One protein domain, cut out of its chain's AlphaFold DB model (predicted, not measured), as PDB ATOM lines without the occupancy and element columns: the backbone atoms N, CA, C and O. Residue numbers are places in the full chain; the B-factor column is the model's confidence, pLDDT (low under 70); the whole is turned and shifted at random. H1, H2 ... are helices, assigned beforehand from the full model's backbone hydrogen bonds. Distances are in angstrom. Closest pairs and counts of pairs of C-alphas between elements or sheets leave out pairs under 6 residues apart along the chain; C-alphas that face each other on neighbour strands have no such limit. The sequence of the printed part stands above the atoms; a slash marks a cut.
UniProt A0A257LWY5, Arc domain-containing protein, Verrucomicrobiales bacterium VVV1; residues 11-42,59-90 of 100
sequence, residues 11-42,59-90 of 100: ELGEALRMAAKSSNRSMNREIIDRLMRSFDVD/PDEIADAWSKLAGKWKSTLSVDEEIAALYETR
ATOM      1  N   GLU A  11     218.708 169.862 260.851       90.94
ATOM      2  CA  GLU A  11     218.775 169.753 259.389       90.94
ATOM      3  C   GLU A  11     219.728 170.791 258.775       90.94
ATOM      4  O   GLU A  11     220.530 170.473 257.892       90.94
ATOM      5  N   LEU A  12     219.698 172.030 259.279       88.06
ATOM      6  CA  LEU A  12     220.590 173.097 258.826       88.06
ATOM      7  C   LEU A  12     222.033 172.844 259.282       88.06
ATOM      8  O   LEU A  12     222.978 173.125 258.542       88.06
ATOM      9  N   GLY A  13     222.211 172.295 260.484       88.69
ATOM     10  CA  GLY A  13     223.518 171.907 261.008       88.69
ATOM     11  C   GLY A  13     224.179 170.828 260.162       88.69
ATOM     12  O   GLY A  13     225.361 170.946 259.832       88.69
ATOM     13  N   GLU A  14     223.410 169.819 259.760       91.00
ATOM     14  CA  GLU A  14     223.903 168.751 258.896       91.00
ATOM     15  C   GLU A  14     224.208 169.259 257.483       91.00
ATOM     16  O   GLU A  14     225.282 168.983 256.947       91.00
ATOM     17  N   ALA A  15     223.339 170.097 256.910       88.38
ATOM     18  CA  ALA A  15     223.591 170.724 255.614       88.38
ATOM     19  C   ALA A  15     224.887 171.560 255.610       88.38
ATOM     20  O   ALA A  15     225.692 171.461 254.680       88.38
ATOM     21  N   LEU A  16     225.131 172.343 256.667       89.00
ATOM     22  CA  LEU A  16     226.368 173.117 256.824       89.00
ATOM     23  C   LEU A  16     227.597 172.220 256.991       89.00
ATOM     24  O   LEU A  16     228.654 172.528 256.443       89.00
ATOM     25  N   ARG A  17     227.474 171.105 257.717       88.81
ATOM     26  CA  ARG A  17     228.564 170.137 257.893       88.81
ATOM     27  C   ARG A  17     228.932 169.461 256.573       88.81
ATOM     28  O   ARG A  17     230.118 169.370 256.252       88.81
ATOM     29  N   MET A  18     227.937 169.039 255.795       89.25
ATOM     30  CA  MET A  18     228.153 168.467 254.465       89.25
ATOM     31  C   MET A  18     228.821 169.475 253.527       89.25
ATOM     32  O   MET A  18     229.816 169.140 252.887       89.25
ATOM     33  N   ALA A  19     228.336 170.719 253.506       86.12
ATOM     34  CA  ALA A  19     228.911 171.779 252.682       86.12
ATOM     35  C   ALA A  19     230.354 172.121 253.082       86.12
ATOM     36  O   ALA A  19     231.222 172.287 252.229       86.12
ATOM     37  N   ALA A  20     230.642 172.178 254.384       87.94
ATOM     38  CA  ALA A  20     231.993 172.390 254.888       87.94
ATOM     39  C   ALA A  20     232.945 171.268 254.433       87.94
ATOM     40  O   ALA A  20     234.060 171.547 253.987       87.94
ATOM     41  N   LYS A  21     232.482 170.009 254.475       87.06
ATOM     42  CA  LYS A  21     233.250 168.846 254.015       87.06
ATOM     43  C   LYS A  21     233.496 168.876 252.507       87.06
ATOM     44  O   LYS A  21     234.636 168.682 252.099       87.06
ATOM     45  N   SER A  22     232.478 169.155 251.688       81.56
ATOM     46  CA  SER A  22     232.663 169.282 250.233       81.56
ATOM     47  C   SER A  22     233.616 170.421 249.886       81.56
ATOM     48  O   SER A  22     234.426 170.294 248.979       81.56
ATOM     49  N   SER A  23     233.565 171.512 250.655       77.50
ATOM     50  CA  SER A  23     234.403 172.688 250.441       77.50
ATOM     51  C   SER A  23     235.825 172.572 251.009       77.50
ATOM     52  O   SER A  23     236.588 173.529 250.883       77.50
ATOM     53  N   ASN A  24     236.187 171.452 251.655       86.44
ATOM     54  CA  ASN A  24     237.435 171.284 252.417       86.44
ATOM     55  C   ASN A  24     237.702 172.438 253.410       86.44
ATOM     56  O   ASN A  24     238.817 172.947 253.536       86.44
ATOM     57  N   ARG A  25     236.661 172.884 254.123       83.75
ATOM     58  CA  ARG A  25     236.715 173.986 255.099       83.75
ATOM     59  C   ARG A  25     236.179 173.537 256.455       83.75
ATOM     60  O   ARG A  25     235.422 172.577 256.564       83.75
ATOM     61  N   SER A  26     236.540 174.264 257.513       90.25
ATOM     62  CA  SER A  26     235.889 174.082 258.813       90.25
ATOM     63  C   SER A  26     234.453 174.609 258.773       90.25
ATOM     64  O   SER A  26     234.147 175.547 258.036       90.25
ATOM     65  N   MET A  27     233.575 174.053 259.610       85.44
ATOM     66  CA  MET A  27     232.174 174.484 259.701       85.44
ATOM     67  C   MET A  27     232.049 175.982 260.016       85.44
ATOM     68  O   MET A  27     231.262 176.686 259.391       85.44
ATOM     69  N   ASN A  28     232.895 176.505 260.909       88.06
ATOM     70  CA  ASN A  28     232.936 177.939 261.201       88.06
ATOM     71  C   ASN A  28     233.347 178.764 259.973       88.06
ATOM     72  O   ASN A  28     232.774 179.824 259.731       88.06
ATOM     73  N   ARG A  29     234.320 178.292 259.180       85.44
ATOM     74  CA  ARG A  29     234.752 178.994 257.966       85.44
ATOM     75  C   ARG A  29     233.662 179.000 256.896       85.44
ATOM     76  O   ARG A  29     233.499 180.018 256.236       85.44
ATOM     77  N   GLU A  30     232.910 177.911 256.766       88.88
ATOM     78  CA  GLU A  30     231.754 177.815 255.867       88.88
ATOM     79  C   GLU A  30     230.629 178.781 256.277       88.88
ATOM     80  O   GLU A  30     230.070 179.471 255.427       88.88
ATOM     81  N   ILE A  31     230.337 178.897 257.579       89.12
ATOM     82  CA  ILE A  31     229.353 179.862 258.098       89.12
ATOM     83  C   ILE A  31     229.779 181.298 257.771       89.12
ATOM     84  O   ILE A  31     228.974 182.080 257.274       89.12
ATOM     85  N   ILE A  32     231.049 181.640 258.010       87.25
ATOM     86  CA  ILE A  32     231.583 182.974 257.705       87.25
ATOM     87  C   ILE A  32     231.493 183.271 256.203       87.25
ATOM     88  O   ILE A  32     231.018 184.341 255.837       87.25
ATOM     89  N   ASP A  33     231.911 182.339 255.340       85.44
ATOM     90  CA  ASP A  33     231.873 182.513 253.879       85.44
ATOM     91  C   ASP A  33     230.444 182.758 253.375       85.44
ATOM     92  O   ASP A  33     230.206 183.667 252.583       85.44
ATOM     93  N   ARG A  34     229.461 182.011 253.890       86.56
ATOM     94  CA  ARG A  34     228.046 182.212 253.542       86.56
ATOM     95  C   ARG A  34     227.496 183.546 254.031       86.56
ATOM     96  O   ARG A  34     226.758 184.190 253.290       86.56
ATOM     97  N   LEU A  35     227.857 183.967 255.243       86.69
ATOM     98  CA  LEU A  35     227.455 185.272 255.768       86.69
ATOM     99  C   LEU A  35     228.042 186.404 254.923       86.69
ATOM    100  O   LEU A  35     227.292 187.274 254.502       86.69
ATOM    101  N   MET A  36     229.339 186.360 254.601       82.94
ATOM    102  CA  MET A  36     229.975 187.355 253.727       82.94
ATOM    103  C   MET A  36     229.264 187.450 252.373       82.94
ATOM    104  O   MET A  36     228.846 188.534 251.979       82.94
ATOM    105  N   ARG A  37     229.002 186.306 251.731       80.94
ATOM    106  CA  ARG A  37     228.287 186.259 250.448       80.94
ATOM    107  C   ARG A  37     226.871 186.824 250.526       80.94
ATOM    108  O   ARG A  37     226.414 187.401 249.551       80.94
ATOM    109  N   SER A  38     226.170 186.662 251.651       81.00
ATOM    110  CA  SER A  38     224.817 187.218 251.799       81.00
ATOM    111  C   SER A  38     224.792 188.748 251.758       81.00
ATOM    112  O   SER A  38     223.798 189.309 251.313       81.00
ATOM    113  N   PHE A  39     225.891 189.412 252.134       77.25
ATOM    114  CA  PHE A  39     226.038 190.866 252.013       77.25
ATOM    115  C   PHE A  39     226.487 191.316 250.614       77.25
ATOM    116  O   PHE A  39     226.205 192.445 250.219       77.25
ATOM    117  N   ASP A  40     227.151 190.445 249.850       69.00
ATOM    118  CA  ASP A  40     227.592 190.750 248.480       69.00
ATOM    119  C   ASP A  40     226.433 190.726 247.468       69.00
ATOM    120  O   ASP A  40     226.513 191.375 246.429       69.00
ATOM    121  N   VAL A  41     225.335 190.017 247.762       58.81
ATOM    122  CA  VAL A  41     224.148 189.967 246.881       58.81
ATOM    123  C   VAL A  41     223.425 191.321 246.817       58.81
ATOM    124  O   VAL A  41     222.900 191.664 245.760       58.81
ATOM    125  N   ASP A  42     223.457 192.110 247.896       51.66
ATOM    126  CA  ASP A  42     222.877 193.464 247.934       51.66
ATOM    127  C   ASP A  42     223.817 194.534 247.340       51.66
ATOM    128  O   ASP A  42     223.360 195.588 246.903       51.66
ATOM    129  N   PRO A  59     235.397 171.576 236.080       68.69
ATOM    130  CA  PRO A  59     236.783 171.850 235.698       68.69
ATOM    131  C   PRO A  59     236.919 172.947 234.627       68.69
ATOM    132  O   PRO A  59     237.880 173.713 234.659       68.69
ATOM    133  N   ASP A  60     235.928 173.056 233.740       72.94
ATOM    134  CA  ASP A  60     235.867 174.051 232.670       72.94
ATOM    135  C   ASP A  60     235.598 175.470 233.197       72.94
ATOM    136  O   ASP A  60     236.266 176.415 232.787       72.94
ATOM    137  N   GLU A  61     234.692 175.637 234.167       69.12
ATOM    138  CA  GLU A  61     234.430 176.940 234.806       69.12
ATOM    139  C   GLU A  61     235.659 177.456 235.560       69.12
ATOM    140  O   GLU A  61     235.971 178.651 235.522       69.12
ATOM    141  N   ILE A  62     236.396 176.542 236.196       75.12
ATOM    142  CA  ILE A  62     237.680 176.856 236.814       75.12
ATOM    143  C   ILE A  62     238.653 177.290 235.713       75.12
ATOM    144  O   ILE A  62     239.184 178.395 235.782       75.12
ATOM    145  N   ALA A  63     238.858 176.490 234.666       77.25
ATOM    146  CA  ALA A  63     239.770 176.842 233.576       77.25
ATOM    147  C   ALA A  63     239.459 178.225 232.966       77.25
ATOM    148  O   ALA A  63     240.372 179.032 232.773       77.25
ATOM    149  N   ASP A  64     238.181 178.549 232.770       78.75
ATOM    150  CA  ASP A  64     237.726 179.856 232.298       78.75
ATOM    151  C   ASP A  64     238.040 180.987 233.286       78.75
ATOM    152  O   ASP A  64     238.488 182.066 232.884       78.75
ATOM    153  N   ALA A  65     237.831 180.770 234.588       72.06
ATOM    154  CA  ALA A  65     238.178 181.741 235.621       72.06
ATOM    155  C   ALA A  65     239.690 182.026 235.639       72.06
ATOM    156  O   ALA A  65     240.104 183.188 235.672       72.06
ATOM    157  N   TRP A  66     240.517 180.983 235.535       76.75
ATOM    158  CA  TRP A  66     241.973 181.116 235.438       76.75
ATOM    159  C   TRP A  66     242.387 181.824 234.144       76.75
ATOM    160  O   TRP A  66     243.204 182.746 234.187       76.75
ATOM    161  N   SER A  67     241.768 181.489 233.009       79.12
ATOM    162  CA  SER A  67     242.024 182.160 231.730       79.12
ATOM    163  C   SER A  67     241.653 183.645 231.767       79.12
ATOM    164  O   SER A  67     242.333 184.461 231.148       79.12
ATOM    165  N   LYS A  68     240.599 184.029 232.499       78.75
ATOM    166  CA  LYS A  68     240.201 185.436 232.681       78.75
ATOM    167  C   LYS A  68     241.167 186.228 233.558       78.75
ATOM    168  O   LYS A  68     241.164 187.459 233.467       78.75
ATOM    169  N   LEU A  69     241.923 185.567 234.431       76.31
ATOM    170  CA  LEU A  69     242.914 186.189 235.314       76.31
ATOM    171  C   LEU A  69     244.308 186.233 234.674       76.31
ATOM    172  O   LEU A  69     245.072 187.167 234.930       76.31
ATOM    173  N   ALA A  70     244.624 185.259 233.818       77.94
ATOM    174  CA  ALA A  70     245.896 185.178 233.116       77.94
ATOM    175  C   ALA A  70     246.182 186.451 232.297       77.94
ATOM    176  O   ALA A  70     245.304 187.021 231.648       77.94
ATOM    177  N   GLY A  71     247.429 186.928 232.353       74.50
ATOM    178  CA  GLY A  71     247.890 188.105 231.605       74.50
ATOM    179  C   GLY A  71     247.385 189.464 232.111       74.50
ATOM    180  O   GLY A  71     247.777 190.491 231.560       74.50
ATOM    181  N   LYS A  72     246.545 189.506 233.158       77.12
ATOM    182  CA  LYS A  72     246.096 190.767 233.778       77.12
ATOM    183  C   LYS A  72     247.033 191.290 234.863       77.12
ATOM    184  O   LYS A  72     246.988 192.481 235.160       77.12
ATOM    185  N   TRP A  73     247.869 190.427 235.444       76.50
ATOM    186  CA  TRP A  73     248.889 190.857 236.398       76.50
ATOM    187  C   TRP A  73     249.913 191.730 235.674       76.50
ATOM    188  O   TRP A  73     250.602 191.273 234.764       76.50
ATOM    189  N   LYS A  74     249.995 192.996 236.075       77.38
ATOM    190  CA  LYS A  74     251.009 193.936 235.603       77.38
ATOM    191  C   LYS A  74     251.860 194.332 236.788       77.38
ATOM    192  O   LYS A  74     251.346 194.918 237.735       77.38
ATOM    193  N   SER A  75     253.144 194.026 236.701       78.25
ATOM    194  CA  SER A  75     254.118 194.422 237.702       78.25
ATOM    195  C   SER A  75     255.133 195.368 237.112       78.25
ATOM    196  O   SER A  75     255.516 195.249 235.949       78.25
ATOM    197  N   THR A  76     255.539 196.330 237.927       83.12
ATOM    198  CA  THR A  76     256.646 197.237 237.627       83.12
ATOM    199  C   THR A  76     257.977 196.704 238.145       83.12
ATOM    200  O   THR A  76     259.006 197.308 237.864       83.12
ATOM    201  N   LEU A  77     257.954 195.618 238.923       80.94
ATOM    202  CA  LEU A  77     259.140 194.968 239.469       80.94
ATOM    203  C   LEU A  77     259.763 194.037 238.429       80.94
ATOM    204  O   LEU A  77     259.073 193.487 237.566       80.94
ATOM    205  N   SER A  78     261.078 193.852 238.520       86.44
ATOM    206  CA  SER A  78     261.737 192.773 237.794       86.44
ATOM    207  C   SER A  78     261.344 191.412 238.378       86.44
ATOM    208  O   SER A  78     260.899 191.308 239.521       86.44
ATOM    209  N   VAL A  79     261.533 190.349 237.593       81.62
ATOM    210  CA  VAL A  79     261.170 188.979 237.993       81.62
ATOM    211  C   VAL A  79     261.836 188.581 239.316       81.62
ATOM    212  O   VAL A  79     261.176 188.022 240.188       81.62
ATOM    213  N   ASP A  80     263.116 188.907 239.500       84.69
ATOM    214  CA  ASP A  80     263.862 188.549 240.712       84.69
ATOM    215  C   ASP A  80     263.351 189.297 241.957       84.69
ATOM    216  O   ASP A  80     263.256 188.720 243.042       84.69
ATOM    217  N   GLU A  81     262.963 190.566 241.797       86.62
ATOM    218  CA  GLU A  81     262.380 191.382 242.867       86.62
ATOM    219  C   GLU A  81     260.977 190.896 243.248       86.62
ATOM    220  O   GLU A  81     260.639 190.851 244.432       86.62
ATOM    221  N   GLU A  82     260.168 190.474 242.270       83.75
ATOM    222  CA  GLU A  82     258.868 189.857 242.543       83.75
ATOM    223  C   GLU A  82     259.011 188.544 243.302       83.75
ATOM    224  O   GLU A  82     258.289 188.304 244.272       83.75
ATOM    225  N   ILE A  83     259.954 187.699 242.880       85.06
ATOM    226  CA  ILE A  83     260.237 186.433 243.551       85.06
ATOM    227  C   ILE A  83     260.614 186.708 245.009       85.06
ATOM    228  O   ILE A  83     260.020 186.113 245.910       85.06
ATOM    229  N   ALA A  84     261.535 187.639 245.263       87.50
ATOM    230  CA  ALA A  84     261.943 187.997 246.619       87.50
ATOM    231  C   ALA A  84     260.764 188.499 247.477       87.50
ATOM    232  O   ALA A  84     260.568 188.005 248.588       87.50
ATOM    233  N   ALA A  85     259.933 189.400 246.942       86.50
ATOM    234  CA  ALA A  85     258.765 189.937 247.646       86.50
ATOM    235  C   ALA A  85     257.716 188.855 247.976       86.50
ATOM    236  O   ALA A  85     257.116 188.854 249.058       86.50
ATOM    237  N   LEU A  86     257.503 187.894 247.071       84.75
ATOM    238  CA  LEU A  86     256.620 186.750 247.311       84.75
ATOM    239  C   LEU A  86     257.158 185.837 248.418       84.75
ATOM    240  O   LEU A  86     256.389 185.370 249.260       84.75
ATOM    241  N   TYR A  87     258.467 185.583 248.444       84.81
ATOM    242  CA  TYR A  87     259.077 184.776 249.501       84.81
ATOM    243  C   TYR A  87     259.057 185.481 250.860       84.81
ATOM    244  O   TYR A  87     258.835 184.816 251.869       84.81
ATOM    245  N   GLU A  88     259.227 186.803 250.898       86.81
ATOM    246  CA  GLU A  88     259.181 187.596 252.133       86.81
ATOM    247  C   GLU A  88     257.774 187.641 252.750       86.81
ATOM    248  O   GLU A  88     257.611 187.577 253.968       86.81
ATOM    249  N   THR A  89     256.738 187.695 251.912       82.75
ATOM    250  CA  THR A  89     255.337 187.705 252.364       82.75
ATOM    251  C   THR A  89     254.793 186.318 252.704       82.75
ATOM    252  O   THR A  89     253.716 186.194 253.299       82.75
ATOM    253  N   ARG A  90     255.524 185.252 252.360       83.06
ATOM    254  CA  ARG A  90     255.115 183.880 252.648       83.06
ATOM    255  C   ARG A  90     255.208 183.607 254.149       83.06
ATOM    256  O   ARG A  90     256.258 183.746 254.767       83.06
TER     257      ARG A  90
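What this domain is: This is residues 11 to 42 and 59 to 90 of the 100 residues of the protein "Arc domain-containing protein" of Verrucomicrobiales bacterium VVV1 (UniProt A0A257LWY5). Picture two separate pieces with open space between them: H1 and H2 meet near their ends as an L, while H3 and H4 are two detached helices strung on the link of residues 70 to 78. Neither H3 nor H4 touches any helix. The printed part has 64 residues with four named helices, in the order H1, H2, H3, H4, and no named strand; its class is all helix. The whole is extended, with a radius of gyration of the C-alphas of 18.0 A, and elongated, spanning 53 by 28 by 27 A.

Where its parts are: Find C-alpha 11 at (218.775, 169.753, 259.389); from there H1, residues 11 to 22, runs 16.6 A. Next look at H2, residues 27 to 40, the longest helix by residues, 20.3 A from first to last C-alpha. Past the cut, C-alpha 59 at (236.783, 171.850, 235.698) begins H3, residues 59 to 69, 15.6 A long. H4, residues 79 to 89, also 15.6 A, ends with C-alpha 89 at (255.337, 187.705, 252.364).

How they stand to each other: Look first at Ala 20 and Met 27: their C-alphas, the closest of H1 and H2, are 5.3 A apart. Here H1 touches H2, with residues 16 to 20 alone meeting residues 27 to 31 alone. Their lines stand about perpendicular, at 84 degrees. H3 is apart from H1, H2 and H4, and H4 is apart from H1 and H2. In H1, H2, H3 and H4 every O i to N i+4 pair is within hydrogen-bond range.

The domain as a whole: The C-alphas of Glu 11 and Ser 78, the two farthest apart, are 53.3 A apart. Residues 43 to 58 are not printed, and C-alphas 42 and 59 are 28.5 A apart across this cut. The link from H1 to H2 is tight, and that from H3 to H4, nine residues, is short. Residues 35 to 42, 59 to 76 and 78 to 84 stand free. The mean pLDDT of the printed part is 81.8; residues 40 to 42, 59 and 61 are under 70.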